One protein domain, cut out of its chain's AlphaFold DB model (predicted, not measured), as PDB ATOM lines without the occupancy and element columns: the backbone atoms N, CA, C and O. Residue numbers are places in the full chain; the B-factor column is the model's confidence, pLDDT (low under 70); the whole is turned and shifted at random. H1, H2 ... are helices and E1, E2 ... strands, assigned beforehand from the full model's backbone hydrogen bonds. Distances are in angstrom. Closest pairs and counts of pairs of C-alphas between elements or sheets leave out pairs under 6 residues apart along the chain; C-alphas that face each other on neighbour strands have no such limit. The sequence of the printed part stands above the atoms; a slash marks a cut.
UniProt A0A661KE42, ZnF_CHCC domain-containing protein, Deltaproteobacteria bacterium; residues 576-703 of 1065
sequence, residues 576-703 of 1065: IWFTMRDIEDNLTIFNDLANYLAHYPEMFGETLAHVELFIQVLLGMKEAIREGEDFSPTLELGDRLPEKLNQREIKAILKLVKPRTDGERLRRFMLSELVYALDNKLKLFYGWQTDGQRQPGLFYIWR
ATOM      1  N   ILE A 576     -56.251 -13.818  41.445       78.19
ATOM      2  CA  ILE A 576     -54.880 -14.072  40.993       78.19
ATOM      3  C   ILE A 576     -54.800 -15.518  40.527       78.19
ATOM      4  O   ILE A 576     -55.011 -16.428  41.325       78.19
ATOM      5  N   TRP A 577     -54.503 -15.710  39.242       84.19
ATOM      6  CA  TRP A 577     -54.481 -17.014  38.583       84.19
ATOM      7  C   TRP A 577     -53.058 -17.554  38.420       84.19
ATOM      8  O   TRP A 577     -52.139 -16.824  38.059       84.19
ATOM      9  N   PHE A 578     -52.919 -18.861  38.617       87.88
ATOM     10  CA  PHE A 578     -51.780 -19.689  38.253       87.88
ATOM     11  C   PHE A 578     -52.249 -20.686  37.192       87.88
ATOM     12  O   PHE A 578     -52.826 -21.730  37.512       87.88
ATOM     13  N   THR A 579     -52.057 -20.356  35.915       88.00
ATOM     14  CA  THR A 579     -52.399 -21.289  34.835       88.00
ATOM     15  C   THR A 579     -51.394 -22.429  34.763       88.00
ATOM     16  O   THR A 579     -50.255 -22.308  35.221       88.00
ATOM     17  N   MET A 580     -51.778 -23.525  34.101       87.88
ATOM     18  CA  MET A 580     -50.841 -24.605  33.771       87.88
ATOM     19  C   MET A 580     -49.568 -24.068  33.092       87.88
ATOM     20  O   MET A 580     -48.460 -24.486  33.421       87.88
ATOM     21  N   ARG A 581     -49.717 -23.096  32.183       85.00
ATOM     22  CA  ARG A 581     -48.590 -22.489  31.471       85.00
ATOM     23  C   ARG A 581     -47.692 -21.672  32.400       85.00
ATOM     24  O   ARG A 581     -46.475 -21.793  32.305       85.00
ATOM     25  N   ASP A 582     -48.273 -20.881  33.303       85.56
ATOM     26  CA  ASP A 582     -47.498 -20.113  34.285       85.56
ATOM     27  C   ASP A 582     -46.693 -21.054  35.185       85.56
ATOM     28  O   ASP A 582     -45.506 -20.834  35.416       85.56
ATOM     29  N   ILE A 583     -47.307 -22.144  35.648       89.88
ATOM     30  CA  ILE A 583     -46.645 -23.135  36.502       89.88
ATOM     31  C   ILE A 583     -45.478 -23.808  35.772       89.88
ATOM     32  O   ILE A 583     -44.398 -23.941  36.344       89.88
ATOM     33  N   GLU A 584     -45.650 -24.198  34.508       89.25
ATOM     34  CA  GLU A 584     -44.585 -24.822  33.710       89.25
ATOM     35  C   GLU A 584     -43.419 -23.869  33.410       89.25
ATOM     36  O   GLU A 584     -42.250 -24.260  33.537       89.25
ATOM     37  N   ASP A 585     -43.722 -22.611  33.076       85.19
ATOM     38  CA  ASP A 585     -42.711 -21.572  32.868       85.19
ATOM     39  C   ASP A 585     -41.914 -21.336  34.172       85.19
ATOM     40  O   ASP A 585     -40.680 -21.308  34.148       85.19
ATOM     41  N   ASN A 586     -42.583 -21.262  35.332       88.12
ATOM     42  CA  ASN A 586     -41.924 -21.082  36.632       88.12
ATOM     43  C   ASN A 586     -41.126 -22.313  37.082       88.12
ATOM     44  O   ASN A 586     -40.012 -22.152  37.580       88.12
ATOM     45  N   LEU A 587     -41.634 -23.533  36.875       91.56
ATOM     46  CA  LEU A 587     -40.898 -24.768  37.173       91.56
ATOM     47  C   LEU A 587     -39.567 -24.804  36.431       91.56
ATOM     48  O   LEU A 587     -38.551 -25.160  37.018       91.56
ATOM     49  N   THR A 588     -39.555 -24.414  35.156       89.25
ATOM     50  CA  THR A 588     -38.317 -24.356  34.367       89.25
ATOM     51  C   THR A 588     -37.304 -23.410  35.019       89.25
ATOM     52  O   THR A 588     -36.167 -23.798  35.273       89.25
ATOM     53  N   ILE A 589     -37.742 -22.198  35.380       85.44
ATOM     54  CA  ILE A 589     -36.891 -21.171  35.997       85.44
ATOM     55  C   ILE A 589     -36.323 -21.635  37.343       85.44
ATOM     56  O   ILE A 589     -35.127 -21.480  37.598       85.44
ATOM     57  N   PHE A 590     -37.165 -22.193  38.217       89.31
ATOM     58  CA  PHE A 590     -36.720 -22.629  39.538       89.31
ATOM     59  C   PHE A 590     -35.832 -23.872  39.475       89.31
ATOM     60  O   PHE A 590     -34.866 -23.932  40.227       89.31
ATOM     61  N   ASN A 591     -36.080 -24.819  38.563       90.56
ATOM     62  CA  ASN A 591     -35.198 -25.977  38.376       90.56
ATOM     63  C   ASN A 591     -33.802 -25.559  37.889       90.56
ATOM     64  O   ASN A 591     -32.797 -26.028  38.424       90.56
ATOM     65  N   ASP A 592     -33.719 -24.632  36.930       85.38
ATOM     66  CA  ASP A 592     -32.437 -24.080  36.474       85.38
ATOM     67  C   ASP A 592     -31.687 -23.381  37.620       85.38
ATOM     68  O   ASP A 592     -30.465 -23.511  37.761       85.38
ATOM     69  N   LEU A 593     -32.421 -22.662  38.475       84.31
ATOM     70  CA  LEU A 593     -31.859 -22.012  39.654       84.31
ATOM     71  C   LEU A 593     -31.394 -23.024  40.710       84.31
ATOM     72  O   LEU A 593     -30.281 -22.883  41.208       84.31
ATOM     73  N   ALA A 594     -32.195 -24.044  41.026       88.44
ATOM     74  CA  ALA A 594     -31.847 -25.100  41.979       88.44
ATOM     75  C   ALA A 594     -30.557 -25.809  41.559       88.44
ATOM     76  O   ALA A 594     -29.621 -25.921  42.350       88.44
ATOM     77  N   ASN A 595     -30.462 -26.182  40.278       85.19
ATOM     78  CA  ASN A 595     -29.265 -26.791  39.709       85.19
ATOM     79  C   ASN A 595     -28.035 -25.903  39.911       85.19
ATOM     80  O   ASN A 595     -26.987 -26.390  40.323       85.19
ATOM     81  N   TYR A 596     -28.143 -24.596  39.666       79.69
ATOM     82  CA  TYR A 596     -27.039 -23.664  39.898       79.69
ATOM     83  C   TYR A 596     -26.650 -23.569  41.383       79.69
ATOM     84  O   TYR A 596     -25.467 -23.651  41.712       79.69
ATOM     85  N   LEU A 597     -27.630 -23.419  42.277       79.88
ATOM     86  CA  LEU A 597     -27.405 -23.274  43.718       79.88
ATOM     87  C   LEU A 597     -26.798 -24.537  44.348       79.88
ATOM     88  O   LEU A 597     -25.938 -24.430  45.222       79.88
ATOM     89  N   ALA A 598     -27.163 -25.721  43.852       82.69
ATOM     90  CA  ALA A 598     -26.634 -27.006  44.306       82.69
ATOM     91  C   ALA A 598     -25.117 -27.169  44.097       82.69
ATOM     92  O   ALA A 598     -24.493 -27.985  44.772       82.69
ATOM     93  N   HIS A 599     -24.495 -26.375  43.215       75.00
ATOM     94  CA  HIS A 599     -23.035 -26.357  43.048       75.00
ATOM     95  C   HIS A 599     -22.306 -25.609  44.180       75.00
ATOM     96  O   HIS A 599     -21.087 -25.722  44.295       75.00
ATOM     97  N   TYR A 600     -23.034 -24.866  45.024       70.50
ATOM     98  CA  TYR A 600     -22.494 -24.035  46.107       70.50
ATOM     99  C   TYR A 600     -23.292 -24.224  47.421       70.50
ATOM    100  O   TYR A 600     -23.797 -23.254  47.994       70.50
ATOM    101  N   PRO A 601     -23.428 -25.468  47.925       62.72
ATOM    102  CA  PRO A 601     -24.351 -25.800  49.013       62.72
ATOM    103  C   PRO A 601     -23.946 -25.203  50.368       62.72
ATOM    104  O   PRO A 601     -24.807 -24.960  51.206       62.72
ATOM    105  N   GLU A 602     -22.655 -24.929  50.579       57.03
ATOM    106  CA  GLU A 602     -22.159 -24.289  51.809       57.03
ATOM    107  C   GLU A 602     -22.550 -22.802  51.900       57.03
ATOM    108  O   GLU A 602     -22.552 -22.243  52.988       57.03
ATOM    109  N   MET A 603     -22.927 -22.183  50.775       51.69
ATOM    110  CA  MET A 603     -23.193 -20.745  50.650       51.69
ATOM    111  C   MET A 603     -24.674 -20.428  50.420       51.69
ATOM    112  O   MET A 603     -25.174 -19.399  50.863       51.69
ATOM    113  N   PHE A 604     -25.391 -21.311  49.723       68.12
ATOM    114  CA  PHE A 604     -26.798 -21.106  49.383       68.12
ATOM    115  C   PHE A 604     -27.702 -22.225  49.889       68.12
ATOM    116  O   PHE A 604     -28.783 -22.395  49.343       68.12
ATOM    117  N   GLY A 605     -27.298 -22.990  50.907       73.38
ATOM    118  CA  GLY A 605     -28.089 -24.112  51.424       73.38
ATOM    119  C   GLY A 605     -29.533 -23.731  51.778       73.38
ATOM    120  O   GLY A 605     -30.463 -24.405  51.343       73.38
ATOM    121  N   GLU A 606     -29.732 -22.609  52.477       73.38
ATOM    122  CA  GLU A 606     -31.074 -22.098  52.811       73.38
ATOM    123  C   GLU A 606     -31.833 -21.622  51.560       73.38
ATOM    124  O   GLU A 606     -32.977 -22.009  51.325       73.38
ATOM    125  N   THR A 607     -31.178 -20.855  50.681       78.00
ATOM    126  CA  THR A 607     -31.798 -20.377  49.432       78.00
ATOM    127  C   THR A 607     -32.166 -21.534  48.497       78.00
ATOM    128  O   THR A 607     -33.206 -21.487  47.845       78.00
ATOM    129  N   LEU A 608     -31.341 -22.580  48.436       83.31
ATOM    130  CA  LEU A 608     -31.598 -23.807  47.691       83.31
ATOM    131  C   LEU A 608     -32.809 -24.537  48.268       83.31
ATOM    132  O   LEU A 608     -33.707 -24.867  47.504       83.31
ATOM    133  N   ALA A 609     -32.888 -24.703  49.592       82.12
ATOM    134  CA  ALA A 609     -34.039 -25.324  50.245       82.12
ATOM    135  C   ALA A 609     -35.350 -24.573  49.940       82.12
ATOM    136  O   ALA A 609     -36.368 -25.196  49.640       82.12
ATOM    137  N   HIS A 610     -35.324 -23.236  49.927       81.12
ATOM    138  CA  HIS A 610     -36.477 -22.422  49.535       81.12
ATOM    139  C   HIS A 610     -36.834 -22.559  48.050       81.12
ATOM    140  O   HIS A 610     -38.010 -22.648  47.700       81.12
ATOM    141  N   VAL A 611     -35.843 -22.606  47.158       86.31
ATOM    142  CA  VAL A 611     -36.076 -22.856  45.727       86.31
ATOM    143  C   VAL A 611     -36.669 -24.251  45.501       86.31
ATOM    144  O   VAL A 611     -37.626 -24.388  44.744       86.31
ATOM    145  N   GLU A 612     -36.165 -25.272  46.192       87.81
ATOM    146  CA  GLU A 612     -36.702 -26.636  46.159       87.81
ATOM    147  C   GLU A 612     -38.128 -26.713  46.718       87.81
ATOM    148  O   GLU A 612     -38.963 -27.441  46.177       87.81
ATOM    149  N   LEU A 613     -38.439 -25.923  47.749       85.62
ATOM    150  CA  LEU A 613     -39.796 -25.769  48.266       85.62
ATOM    151  C   LEU A 613     -40.732 -25.176  47.203       85.62
ATOM    152  O   LEU A 613     -41.795 -25.737  46.958       85.62
ATOM    153  N   PHE A 614     -40.336 -24.094  46.522       87.50
ATOM    154  CA  PHE A 614     -41.142 -23.517  45.439       87.50
ATOM    155  C   PHE A 614     -41.362 -24.507  44.291       87.50
ATOM    156  O   PHE A 614     -42.464 -24.571  43.749       87.50
ATOM    157  N   ILE A 615     -40.355 -25.317  43.946       91.50
ATOM    158  CA  ILE A 615     -40.505 -26.393  42.955       91.50
ATOM    159  C   ILE A 615     -41.560 -27.400  43.419       91.50
ATOM    160  O   ILE A 615     -42.433 -27.762  42.634       91.50
ATOM    161  N   GLN A 616     -41.524 -27.828  44.684       89.44
ATOM    162  CA  GLN A 616     -42.510 -28.766  45.233       89.44
ATOM    163  C   GLN A 616     -43.927 -28.187  45.231       89.44
ATOM    164  O   GLN A 616     -44.843 -28.864  44.771       89.44
ATOM    165  N   VAL A 617     -44.098 -26.928  45.657       89.12
ATOM    166  CA  VAL A 617     -45.381 -26.205  45.573       89.12
ATOM    167  C   VAL A 617     -45.904 -26.227  44.140       89.12
ATOM    168  O   VAL A 617     -47.041 -26.614  43.899       89.12
ATOM    169  N   LEU A 618     -45.065 -25.851  43.172       92.81
ATOM    170  CA  LEU A 618     -45.452 -25.781  41.766       92.81
ATOM    171  C   LEU A 618     -45.780 -27.158  41.170       92.81
ATOM    172  O   LEU A 618     -46.676 -27.256  40.334       92.81
ATOM    173  N   LEU A 619     -45.088 -28.220  41.587       93.62
ATOM    174  CA  LEU A 619     -45.408 -29.592  41.180       93.62
ATOM    175  C   LEU A 619     -46.757 -30.050  41.746       93.62
ATOM    176  O   LEU A 619     -47.550 -30.616  40.997       93.62
ATOM    177  N   GLY A 620     -47.042 -29.760  43.018       92.06
ATOM    178  CA  GLY A 620     -48.344 -30.046  43.627       92.06
ATOM    179  C   GLY A 620     -49.475 -29.270  42.948       92.06
ATOM    180  O   GLY A 620     -50.470 -29.851  42.528       92.06
ATOM    181  N   MET A 621     -49.270 -27.973  42.695       93.94
ATOM    182  CA  MET A 621     -50.202 -27.140  41.925       93.94
ATOM    183  C   MET A 621     -50.456 -27.699  40.520       93.94
ATOM    184  O   MET A 621     -51.590 -27.704  40.043       93.94
ATOM    185  N   LYS A 622     -49.404 -28.174  39.844       94.56
ATOM    186  CA  LYS A 622     -49.506 -28.791  38.519       94.56
ATOM    187  C   LYS A 622     -50.392 -30.034  38.543       94.56
ATOM    188  O   LYS A 622     -51.192 -30.215  37.626       94.56
ATOM    189  N   GLU A 623     -50.235 -30.878  39.557       93.69
ATOM    190  CA  GLU A 623     -51.020 -32.103  39.699       93.69
ATOM    191  C   GLU A 623     -52.470 -31.801  40.086       93.69
ATOM    192  O   GLU A 623     -53.384 -32.295  39.436       93.69
ATOM    193  N   ALA A 624     -52.695 -30.875  41.017       92.25
ATOM    194  CA  ALA A 624     -54.032 -30.415  41.381       92.25
ATOM    195  C   ALA A 624     -54.816 -29.875  40.168       92.25
ATOM    196  O   ALA A 624     -55.988 -30.191  39.987       92.25
ATOM    197  N   ILE A 625     -54.167 -29.141  39.251       92.88
ATOM    198  CA  ILE A 625     -54.817 -28.698  38.001       92.88
ATOM    199  C   ILE A 625     -55.162 -29.873  37.075       92.88
ATOM    200  O   ILE A 625     -56.165 -29.798  36.360       92.88
ATOM    201  N   ARG A 626     -54.340 -30.930  37.043       91.19
ATOM    202  CA  ARG A 626     -54.601 -32.132  36.228       91.19
ATOM    203  C   ARG A 626     -55.778 -32.933  36.762       91.19
ATOM    204  O   ARG A 626     -56.613 -33.348  35.963       91.19
ATOM    205  N   GLU A 627     -55.847 -33.090  38.078       91.31
ATOM    206  CA  GLU A 627     -56.921 -33.811  38.769       91.31
ATOM    207  C   GLU A 627     -58.198 -32.967  38.912       91.31
ATOM    208  O   GLU A 627     -59.292 -33.497  39.097       91.31
ATOM    209  N   GLY A 628     -58.093 -31.646  38.740       89.25
ATOM    210  CA  GLY A 628     -59.220 -30.726  38.864       89.25
ATOM    211  C   GLY A 628     -59.592 -30.414  40.312       89.25
ATOM    212  O   GLY A 628     -60.767 -30.206  40.612       89.25
ATOM    213  N   GLU A 629     -58.601 -30.396  41.201       90.75
ATOM    214  CA  GLU A 629     -58.767 -30.251  42.645       90.75
ATOM    215  C   GLU A 629     -58.194 -28.928  43.164       90.75
ATOM    216  O   GLU A 629     -57.235 -28.375  42.621       90.75
ATOM    217  N   ASP A 630     -58.781 -28.420  44.248       91.06
ATOM    218  CA  ASP A 630     -58.214 -27.295  44.989       91.06
ATOM    219  C   ASP A 630     -56.847 -27.672  45.574       91.06
ATOM    220  O   ASP A 630     -56.646 -28.787  46.047       91.06
ATOM    221  N   PHE A 631     -55.939 -26.704  45.655       92.50
ATOM    222  CA  PHE A 631     -54.602 -26.909  46.195       92.50
ATOM    223  C   PHE A 631     -54.375 -26.059  47.439       92.50
ATOM    224  O   PHE A 631     -54.593 -24.848  47.440       92.50
ATOM    225  N   SER A 632     -53.880 -26.667  48.510       87.31
ATOM    226  CA  SER A 632     -53.452 -25.941  49.703       87.31
ATOM    227  C   SER A 632     -51.971 -26.219  49.936       87.31
ATOM    228  O   SER A 632     -51.630 -27.307  50.404       87.31
ATOM    229  N   PRO A 633     -51.085 -25.240  49.663       77.31
ATOM    230  CA  PRO A 633     -49.656 -25.409  49.896       77.31
ATOM    231  C   PRO A 633     -49.354 -25.826  51.341       77.31
ATOM    232  O   PRO A 633     -48.463 -26.631  51.582       77.31
ATOM    233  N   THR A 634     -50.129 -25.311  52.301       69.06
ATOM    234  CA  THR A 634     -50.001 -25.601  53.734       69.06
ATOM    235  C   THR A 634     -50.368 -27.022  54.124       69.06
ATOM    236  O   THR A 634     -49.668 -27.609  54.946       69.06
ATOM    237  N   LEU A 635     -51.428 -27.590  53.545       66.56
ATOM    238  CA  LEU A 635     -51.808 -28.980  53.812       66.56
ATOM    239  C   LEU A 635     -50.840 -29.973  53.160       66.56
ATOM    240  O   LEU A 635     -50.544 -31.005  53.754       66.56
ATOM    241  N   GLU A 636     -50.328 -29.658  51.971       64.44
ATOM    242  CA  GLU A 636     -49.442 -30.560  51.228       64.44
ATOM    243  C   GLU A 636     -48.006 -30.601  51.761       64.44
ATOM    244  O   GLU A 636     -47.354 -31.645  51.720       64.44
ATOM    245  N   LEU A 637     -47.496 -29.477  52.269       67.69
ATOM    246  CA  LEU A 637     -46.101 -29.371  52.709       67.69
ATOM    247  C   LEU A 637     -45.917 -29.552  54.221       67.69
ATOM    248  O   LEU A 637     -44.801 -29.850  54.652       67.69
ATOM    249  N   GLY A 638     -46.981 -29.415  55.023       64.88
ATOM    250  CA  GLY A 638     -46.939 -29.599  56.477       64.88
ATOM    251  C   GLY A 638     -45.868 -28.735  57.155       64.88
ATOM    252  O   GLY A 638     -45.708 -27.559  56.828       64.88
ATOM    253  N   ASP A 639     -45.082 -29.338  58.053       58.91
ATOM    254  CA  ASP A 639     -44.009 -28.671  58.816       58.91
ATOM    255  C   ASP A 639     -42.805 -28.226  57.957       58.91
ATOM    256  O   ASP A 639     -41.867 -27.611  58.461       58.91
ATOM    257  N   ARG A 640     -42.792 -28.547  56.653       61.09
ATOM    258  CA  ARG A 640     -41.708 -28.165  55.726       61.09
ATOM    259  C   ARG A 640     -41.821 -26.717  55.248       61.09
ATOM    260  O   ARG A 640     -40.918 -26.236  54.565       61.09
ATOM    261  N   LEU A 641     -42.924 -26.038  55.563       59.12
ATOM    262  CA  LEU A 641     -43.113 -24.624  55.264       59.12
ATOM    263  C   LEU A 641     -42.429 -23.752  56.322       59.12
ATOM    264  O   LEU A 641     -42.761 -23.872  57.501       59.12
ATOM    265  N   PRO A 642     -41.520 -22.843  55.931       57.81
ATOM    266  CA  PRO A 642     -41.009 -21.839  56.855       57.81
ATOM    267  C   PRO A 642     -42.164 -20.954  57.349       57.81
ATOM    268  O   PRO A 642     -43.060 -20.618  56.576       57.81
ATOM    269  N   GLU A 643     -42.140 -20.553  58.627       53.59
ATOM    270  CA  GLU A 643     -43.192 -19.708  59.225       53.59
ATOM    271  C   GLU A 643     -43.409 -18.393  58.450       53.59
ATOM    272  O   GLU A 643     -44.542 -17.915  58.379       53.59
ATOM    273  N   LYS A 644     -42.341 -17.845  57.844       55.72
ATOM    274  CA  LYS A 644     -42.336 -16.761  56.844       55.72
ATOM    275  C   LYS A 644     -41.131 -16.925  55.916       55.72
ATOM    276  O   LYS A 644     -40.031 -17.212  56.389       55.72
ATOM    277  N   LEU A 645     -41.296 -16.674  54.617       60.84
ATOM    278  CA  LEU A 645     -40.157 -16.605  53.691       60.84
ATOM    279  C   LEU A 645     -39.367 -15.304  53.918       60.84
ATOM    280  O   LEU A 645     -39.929 -14.208  53.932       60.84
ATOM    281  N   ASN A 646     -38.043 -15.385  54.079       59.81
ATOM    282  CA  ASN A 646     -37.233 -14.196  54.340       59.81
ATOM    283  C   ASN A 646     -37.190 -13.285  53.100       59.81
ATOM    284  O   ASN A 646     -36.701 -13.681  52.038       59.81
ATOM    285  N   GLN A 647     -37.608 -12.018  53.229       56.44
ATOM    286  CA  GLN A 647     -37.551 -11.039  52.128       56.44
ATOM    287  C   GLN A 647     -36.156 -10.900  51.498       56.44
ATOM    288  O   GLN A 647     -36.022 -10.509  50.333       56.44
ATOM    289  N   ARG A 648     -35.103 -11.215  52.253       57.62
ATOM    290  CA  ARG A 648     -33.714 -11.197  51.782       57.62
ATOM    291  C   ARG A 648     -33.400 -12.334  50.824       57.62
ATOM    292  O   ARG A 648     -32.734 -12.101  49.819       57.62
ATOM    293  N   GLU A 649     -33.923 -13.523  51.084       66.44
ATOM    294  CA  GLU A 649     -33.745 -14.689  50.219       66.44
ATOM    295  C   GLU A 649     -34.589 -14.554  48.959       66.44
ATOM    296  O   GLU A 649     -34.088 -14.768  47.860       66.44
ATOM    297  N   ILE A 650     -35.814 -14.033  49.081       64.69
ATOM    298  CA  ILE A 650     -36.637 -13.637  47.930       64.69
ATOM    299  C   ILE A 650     -35.870 -12.626  47.056       64.69
ATOM    300  O   ILE A 650     -35.800 -12.758  45.832       64.69
ATOM    301  N   LYS A 651     -35.210 -11.633  47.672       60.59
ATOM    302  CA  LYS A 651     -34.351 -10.653  46.978       60.59
ATOM    303  C   LYS A 651     -33.117 -11.309  46.340       60.59
ATOM    304  O   LYS A 651     -32.687 -10.829  45.286       60.59
ATOM    305  N   ALA A 652     -32.550 -12.353  46.945       64.88
ATOM    306  CA  ALA A 652     -31.432 -13.124  46.400       64.88
ATOM    307  C   ALA A 652     -31.866 -13.961  45.184       64.88
ATOM    308  O   ALA A 652     -31.269 -13.825  44.117       64.88
ATOM    309  N   ILE A 653     -32.974 -14.701  45.292       72.56
ATOM    310  CA  ILE A 653     -33.609 -15.446  44.194       72.56
ATOM    311  C   ILE A 653     -33.875 -14.504  43.011       72.56
ATOM    312  O   ILE A 653     -33.404 -14.751  41.902       72.56
ATOM    313  N   LEU A 654     -34.508 -13.350  43.248       66.94
ATOM    314  CA  LEU A 654     -34.772 -12.345  42.205       66.94
ATOM    315  C   LEU A 654     -33.500 -11.827  41.513       66.94
ATOM    316  O   LEU A 654     -33.519 -11.539  40.314       66.94
ATOM    317  N   LYS A 655     -32.387 -11.674  42.247       64.31
ATOM    318  CA  LYS A 655     -31.093 -11.270  41.664       64.31
ATOM    319  C   LYS A 655     -30.509 -12.376  40.776       64.31
ATOM    320  O   LYS A 655     -29.900 -12.056  39.758       64.31
ATOM    321  N   LEU A 656     -30.692 -13.640  41.154       69.62
ATOM    322  CA  LEU A 656     -30.130 -14.801  40.465       69.62
ATOM    323  C   LEU A 656     -30.945 -15.239  39.242       69.62
ATOM    324  O   LEU A 656     -30.363 -15.758  38.294       69.62
ATOM    325  N   VAL A 657     -32.255 -14.998  39.215       69.31
ATOM    326  CA  VAL A 657     -33.115 -15.351  38.070       69.31
ATOM    327  C   VAL A 657     -32.815 -14.474  36.843       69.31
ATOM    328  O   VAL A 657     -32.688 -14.981  35.731       69.31
ATOM    329  N   LYS A 658     -32.591 -13.167  37.043       59.38
ATOM    330  CA  LYS A 658     -32.457 -12.146  35.981       59.38
ATOM    331  C   LYS A 658     -31.453 -12.449  34.847       59.38
ATOM    332  O   LYS A 658     -31.802 -12.197  33.699       59.38
ATOM    333  N   PRO A 659     -30.218 -12.929  35.089       54.66
ATOM    334  CA  PRO A 659     -29.269 -13.219  34.009       54.66
ATOM    335  C   PRO A 659     -29.646 -14.463  33.189       54.66
ATOM    336  O   PRO A 659     -28.990 -14.750  32.194       54.66
ATOM    337  N   ARG A 660     -30.643 -15.229  33.647       57.16
ATOM    338  CA  ARG A 660     -30.928 -16.599  33.207       57.16
ATOM    339  C   ARG A 660     -32.283 -16.738  32.503       57.16
ATOM    340  O   ARG A 660     -32.627 -17.835  32.085       57.16
ATOM    341  N   THR A 661     -33.056 -15.656  32.365       60.78
ATOM    342  CA  THR A 661     -34.412 -15.673  31.783       60.78
ATOM    343  C   THR A 661     -34.595 -14.630  30.684       60.78
ATOM    344  O   THR A 661     -34.101 -13.508  30.789       60.78
ATOM    345  N   ASP A 662     -35.332 -14.991  29.630       65.31
ATOM    346  CA  ASP A 662     -35.756 -14.057  28.584       65.31
ATOM    347  C   ASP A 662     -36.918 -13.152  29.038       65.31
ATOM    348  O   ASP A 662     -37.564 -13.381  30.063       65.31
ATOM    349  N   GLY A 663     -37.188 -12.096  28.266       57.28
ATOM    350  CA  GLY A 663     -38.190 -11.086  28.607       57.28
ATOM    351  C   GLY A 663     -39.654 -11.537  28.522       57.28
ATOM    352  O   GLY A 663     -40.504 -10.800  29.011       57.28
ATOM    353  N   GLU A 664     -39.979 -12.686  27.916       60.09
ATOM    354  CA  GLU A 664     -41.350 -13.225  27.906       60.09
ATOM    355  C   GLU A 664     -41.588 -14.085  29.152       60.09
ATOM    356  O   GLU A 664     -42.578 -13.889  29.854       60.09
ATOM    357  N   ARG A 665     -40.641 -14.963  29.496       64.06
ATOM    358  CA  ARG A 665     -40.688 -15.785  30.716       64.06
ATOM    359  C   ARG A 665     -40.600 -14.945  31.984       64.06
ATOM    360  O   ARG A 665     -41.307 -15.219  32.946       64.06
ATOM    361  N   LEU A 666     -39.810 -13.868  31.968       61.44
ATOM    362  CA  LEU A 666     -39.738 -12.936  33.095       61.44
ATOM    363  C   LEU A 666     -41.080 -12.225  33.356       61.44
ATOM    364  O   LEU A 666     -41.343 -11.864  34.495       61.44
ATOM    365  N   ARG A 667     -41.940 -12.043  32.334       58.31
ATOM    366  CA  ARG A 667     -43.294 -11.475  32.513       58.31
ATOM    367  C   ARG A 667     -44.247 -12.432  33.225       58.31
ATOM    368  O   ARG A 667     -45.245 -11.971  33.767       58.31
ATOM    369  N   ARG A 668     -43.949 -13.732  33.237       65.81
ATOM    370  CA  ARG A 668     -44.754 -14.776  33.889       65.81
ATOM    371  C   ARG A 668     -44.097 -15.342  35.142       65.81
ATOM    372  O   ARG A 668     -44.497 -16.399  35.611       65.81
ATOM    373  N   PHE A 669     -43.069 -14.695  35.678       74.50
ATOM    374  CA  PHE A 669     -42.388 -15.178  36.870       74.50
ATOM    375  C   PHE A 669     -43.187 -14.842  38.142       74.50
ATOM    376  O   PHE A 669     -43.209 -13.704  38.601       74.50
ATOM    377  N   MET A 670     -43.818 -15.850  38.745       74.19
ATOM    378  CA  MET A 670     -44.863 -15.708  39.770       74.19
ATOM    379  C   MET A 670     -44.331 -15.715  41.212       74.19
ATOM    380  O   MET A 670     -45.065 -16.042  42.143       74.19
ATOM    381  N   LEU A 671     -43.057 -15.378  41.438       75.88
ATOM    382  CA  LEU A 671     -42.450 -15.479  42.772       75.88
ATOM    383  C   LEU A 671     -43.183 -14.641  43.832       75.88
ATOM    384  O   LEU A 671     -43.344 -15.117  44.949       75.88
ATOM    385  N   SER A 672     -43.641 -13.427  43.505       69.38
ATOM    386  CA  SER A 672     -44.400 -12.585  44.445       69.38
ATOM    387  C   SER A 672     -45.712 -13.238  44.872       69.38
ATOM    388  O   SER A 672     -46.041 -13.235  46.055       69.38
ATOM    389  N   GLU A 673     -46.425 -13.839  43.922       75.50
ATOM    390  CA  GLU A 673     -47.719 -14.479  44.160       75.50
ATOM    391  C   GLU A 673     -47.570 -15.789  44.931       75.50
ATOM    392  O   GLU A 673     -48.366 -16.071  45.823       75.50
ATOM    393  N   LEU A 674     -46.521 -16.566  44.638       76.94
ATOM    394  CA  LEU A 674     -46.185 -17.771  45.394       76.94
ATOM    395  C   LEU A 674     -45.811 -17.423  46.836       76.94
ATOM    396  O   LEU A 674     -46.355 -18.016  47.760       76.94
ATOM    397  N   VAL A 675     -44.942 -16.428  47.043       76.12
ATOM    398  CA  VAL A 675     -44.596 -15.936  48.387       76.12
ATOM    399  C   VAL A 675     -45.851 -15.477  49.122       76.12
ATOM    400  O   VAL A 675     -46.079 -15.895  50.251       76.12
ATOM    401  N   TYR A 676     -46.697 -14.667  48.478       73.94
ATOM    402  CA  TYR A 676     -47.926 -14.172  49.090       73.94
ATOM    403  C   TYR A 676     -48.868 -15.315  49.488       73.94
ATOM    404  O   TYR A 676     -49.399 -15.304  50.602       73.94
ATOM    405  N   ALA A 677     -49.061 -16.307  48.615       75.00
ATOM    406  CA  ALA A 677     -49.895 -17.468  48.902       75.00
ATOM    407  C   ALA A 677     -49.366 -18.289  50.087       75.00
ATOM    408  O   ALA A 677     -50.157 -18.715  50.930       75.00
ATOM    409  N   LEU A 678     -48.045 -18.460  50.184       76.12
ATOM    410  CA  LEU A 678     -47.396 -19.187  51.274       76.12
ATOM    411  C   LEU A 678     -47.447 -18.416  52.601       76.12
ATOM    412  O   LEU A 678     -47.950 -18.953  53.588       76.12
ATOM    413  N   ASP A 679     -47.024 -17.148  52.616       72.31
ATOM    414  CA  ASP A 679     -47.000 -16.296  53.816       72.31
ATOM    415  C   ASP A 679     -48.400 -16.116  54.425       72.31
ATOM    416  O   ASP A 679     -48.554 -15.971  55.637       72.31
ATOM    417  N   ASN A 680     -49.443 -16.126  53.586       70.75
ATOM    418  CA  ASN A 680     -50.832 -15.984  54.025       70.75
ATOM    419  C   ASN A 680     -51.574 -17.322  54.144       70.75
ATOM    420  O   ASN A 680     -52.779 -17.309  54.393       70.75
ATOM    421  N   LYS A 681     -50.883 -18.460  53.988       78.00
ATOM    422  CA  LYS A 681     -51.454 -19.811  54.131       78.00
ATOM    423  C   LYS A 681     -52.714 -20.017  53.277       78.00
ATOM    424  O   LYS A 681     -53.694 -20.613  53.726       78.00
ATOM    425  N   LEU A 682     -52.710 -19.479  52.059       80.88
ATOM    426  CA  LEU A 682     -53.898 -19.427  51.212       80.88
ATOM    427  C   LEU A 682     -54.236 -20.802  50.642       80.88
ATOM    428  O   LEU A 682     -53.369 -21.519  50.147       80.88
ATOM    429  N   LYS A 683     -55.528 -21.127  50.635       87.75
ATOM    430  CA  LYS A 683     -56.071 -22.178  49.777       87.75
ATOM    431  C   LYS A 683     -56.234 -21.613  48.362       87.75
ATOM    432  O   LYS A 683     -56.814 -20.539  48.194       87.75
ATOM    433  N   LEU A 684     -55.716 -22.328  47.371       90.62
ATOM    434  CA  LEU A 684     -55.882 -22.027  45.955       90.62
ATOM    435  C   LEU A 684     -57.026 -22.880  45.404       90.62
ATOM    436  O   LEU A 684     -57.038 -24.098  45.565       90.62
ATOM    437  N   PHE A 685     -57.991 -22.239  44.766       89.75
ATOM    438  CA  PHE A 685     -59.180 -22.888  44.233       89.75
ATOM    439  C   PHE A 685     -58.961 -23.295  42.787       89.75
ATOM    440  O   PHE A 685     -58.440 -22.507  41.994       89.75
ATOM    441  N   TYR A 686     -59.373 -24.507  42.432       89.56
ATOM    442  CA  TYR A 686     -59.371 -24.929  41.040       89.56
ATOM    443  C   TYR A 686     -60.483 -24.228  40.270       89.56
ATOM    444  O   TYR A 686     -61.627 -24.122  40.716       89.56
ATOM    445  N   GLY A 687     -60.152 -23.755  39.075       84.94
ATOM    446  CA  GLY A 687     -61.119 -23.102  38.218       84.94
ATOM    447  C   GLY A 687     -60.650 -22.966  36.783       84.94
ATOM    448  O   GLY A 687     -59.594 -23.448  36.371       84.94
ATOM    449  N   TRP A 688     -61.474 -22.276  36.004       78.88
ATOM    450  CA  TRP A 688     -61.191 -21.966  34.612       78.88
ATOM    451  C   TRP A 688     -61.060 -20.463  34.453       78.88
ATOM    452  O   TRP A 688     -62.038 -19.740  34.639       78.88
ATOM    453  N   GLN A 689     -59.871 -20.008  34.072       73.69
ATOM    454  CA  GLN A 689     -59.626 -18.606  33.779       73.69
ATOM    455  C   GLN A 689     -60.391 -18.221  32.506       73.69
ATOM    456  O   GLN A 689     -60.311 -18.924  31.498       73.69
ATOM    457  N   THR A 690     -61.161 -17.134  32.536       52.38
ATOM    458  CA  THR A 690     -62.108 -16.786  31.460       52.38
ATOM    459  C   THR A 690     -61.674 -15.609  30.586       52.38
ATOM    460  O   THR A 690     -62.261 -15.384  29.522       52.38
ATOM    461  N   ASP A 691     -60.602 -14.896  30.937       53.06
ATOM    462  CA  ASP A 691     -60.064 -13.797  30.141       53.06
ATOM    463  C   ASP A 691     -59.156 -14.293  28.999       53.06
ATOM    464  O   ASP A 691     -57.947 -14.469  29.099       53.06
ATOM    465  N   GLY A 692     -59.756 -14.458  27.819       52.12
ATOM    466  CA  GLY A 692     -59.036 -14.526  26.543       52.12
ATOM    467  C   GLY A 692     -58.844 -15.929  25.974       52.12
ATOM    468  O   GLY A 692     -59.129 -16.117  24.791       52.12
ATOM    469  N   GLN A 693     -58.425 -16.907  26.778       52.81
ATOM    470  CA  GLN A 693     -58.418 -18.328  26.410       52.81
ATOM    471  C   GLN A 693     -58.769 -19.152  27.645       52.81
ATOM    472  O   GLN A 693     -58.048 -19.104  28.631       52.81
ATOM    473  N   ARG A 694     -59.881 -19.890  27.595       65.88
ATOM    474  CA  ARG A 694     -60.367 -20.695  28.719       65.88
ATOM    475  C   ARG A 694     -59.340 -21.774  29.072       65.88
ATOM    476  O   ARG A 694     -59.253 -22.772  28.361       65.88
ATOM    477  N   GLN A 695     -58.558 -21.558  30.124       76.56
ATOM    478  CA  GLN A 695     -57.489 -22.462  30.555       76.56
ATOM    479  C   GLN A 695     -57.716 -22.870  32.014       76.56
ATOM    480  O   GLN A 695     -58.161 -22.037  32.808       76.56
ATOM    481  N   PRO A 696     -57.465 -24.142  32.368       84.75
ATOM    482  CA  PRO A 696     -57.574 -24.582  33.745       84.75
ATOM    483  C   PRO A 696     -56.407 -24.003  34.550       84.75
ATOM    484  O   PRO A 696     -55.273 -23.894  34.063       84.75
ATOM    485  N   GLY A 697     -56.694 -23.619  35.783       90.19
ATOM    486  CA  GLY A 697     -55.724 -22.999  36.666       90.19
ATOM    487  C   GLY A 697     -56.178 -23.037  38.114       90.19
ATOM    488  O   GLY A 697     -57.321 -23.370  38.421       90.19
ATOM    489  N   LEU A 698     -55.257 -22.671  38.994       91.38
ATOM    490  CA  LEU A 698     -55.537 -22.434  40.402       91.38
ATOM    491  C   LEU A 698     -55.611 -20.932  40.641       91.38
ATOM    492  O   LEU A 698     -54.826 -20.189  40.057       91.38
ATOM    493  N   PHE A 699     -56.509 -20.468  41.499       88.25
ATOM    494  CA  PHE A 699     -56.590 -19.049  41.823       88.25
ATOM    495  C   PHE A 699     -56.884 -18.788  43.294       88.25
ATOM    496  O   PHE A 699     -57.430 -19.626  44.003       88.25
ATOM    497  N   TYR A 700     -56.538 -17.592  43.753       84.50
ATOM    498  CA  TYR A 700     -56.985 -17.076  45.042       84.50
ATOM    499  C   TYR A 700     -57.510 -15.650  44.883       84.50
ATOM    500  O   TYR A 700     -57.155 -14.941  43.940       84.50
ATOM    501  N   ILE A 701     -58.354 -15.221  45.820       78.69
ATOM    502  CA  ILE A 701     -58.905 -13.865  45.826       78.69
ATOM    503  C   ILE A 701     -58.026 -12.984  46.720       78.69
ATOM    504  O   ILE A 701     -58.098 -13.056  47.950       78.69
ATOM    505  N   TRP A 702     -57.208 -12.135  46.107       77.19
ATOM    506  CA  TRP A 702     -56.409 -11.131  46.801       77.19
ATOM    507  C   TRP A 702     -57.287 -10.010  47.363       77.19
ATOM    508  O   TRP A 702     -58.217  -9.546  46.695       77.19
ATOM    509  N   ARG A 703     -56.959  -9.534  48.571       75.94
ATOM    510  CA  ARG A 703     -57.614  -8.396  49.239       75.94
ATOM    511  C   ARG A 703     -56.578  -7.412  49.794       75.94
ATOM    512  O   ARG A 703     -55.545  -7.855  50.307       75.94
TER     513      ARG A 703
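This is residues 576 to 703 of the 1065 residues of the protein "ZnF_CHCC domain-containing protein" of Deltaproteobacteria bacterium (UniProt A0A661KE42). A small, strongly twisted sheet, E1 E3 E2, caps one end of a long helical hairpin, H1 and H2. H4 crosses one side of this hairpin, with H5 and H6 on that side, and H3 folds back beside H2. The printed part has 128 residues with six named helices and three named strands, in the order E1 H1 H2 H3 H4 H5 H6 E2 E3; the sheet is antiparallel and the class mostly helix. It is compact, with a radius of gyration of the C-alphas of 14.4 A and spans of 43 by 35 by 27 A.

E3, residues 695 to 702, has antiparallel neighbours E1, residues 576 to 579 (N 578 to O 698, 2.7 A), and E2, residues 685 to 689 (N 687 to O 697, 2.9 A), within hydrogen-bond range. H2, residues 601 to 627, and H6, residues 671 to 679, are on the same face of the sheet, making two layers, helices over a sheet. H1, residues 580 to 597, touches H2 at a shallow tilt of 20 degrees, opposite ways; the closest C-alphas, of Leu 597 and Leu 608, are 5.8 A apart. H3, residues 633 to 640, touches H2 with C-alphas of Pro 633 and Val 617 closest, 6.1 A. H4, residues 647 to 660, touches H2 about perpendicular, at 81 degrees, C-alphas of Glu 649 and Thr 607 closest, 6.1 A. H5, residues 665 to 668, touches H1, C-alphas of Arg 668 and Asp 582 closest, 6.0 A. O i to N i+4 pairs are within range throughout H1 and H6, but 21 of 23 in H2, 2 of 4 in H3 and 7 of 10 in H4; H5 is too short.

E1 begins at C-alpha 576 (-54.880, -14.072, 40.993); E3, 19.8 A long, ends at C-alpha 702 (-56.409, -11.131, 46.801). H1 measures 25.5 A, H2 35.1 A and H4 20.8 A.

The printed part has no cut and no long link. Confidence is under 70 in 44 residues, among them 634 to 652 and 654 to 668.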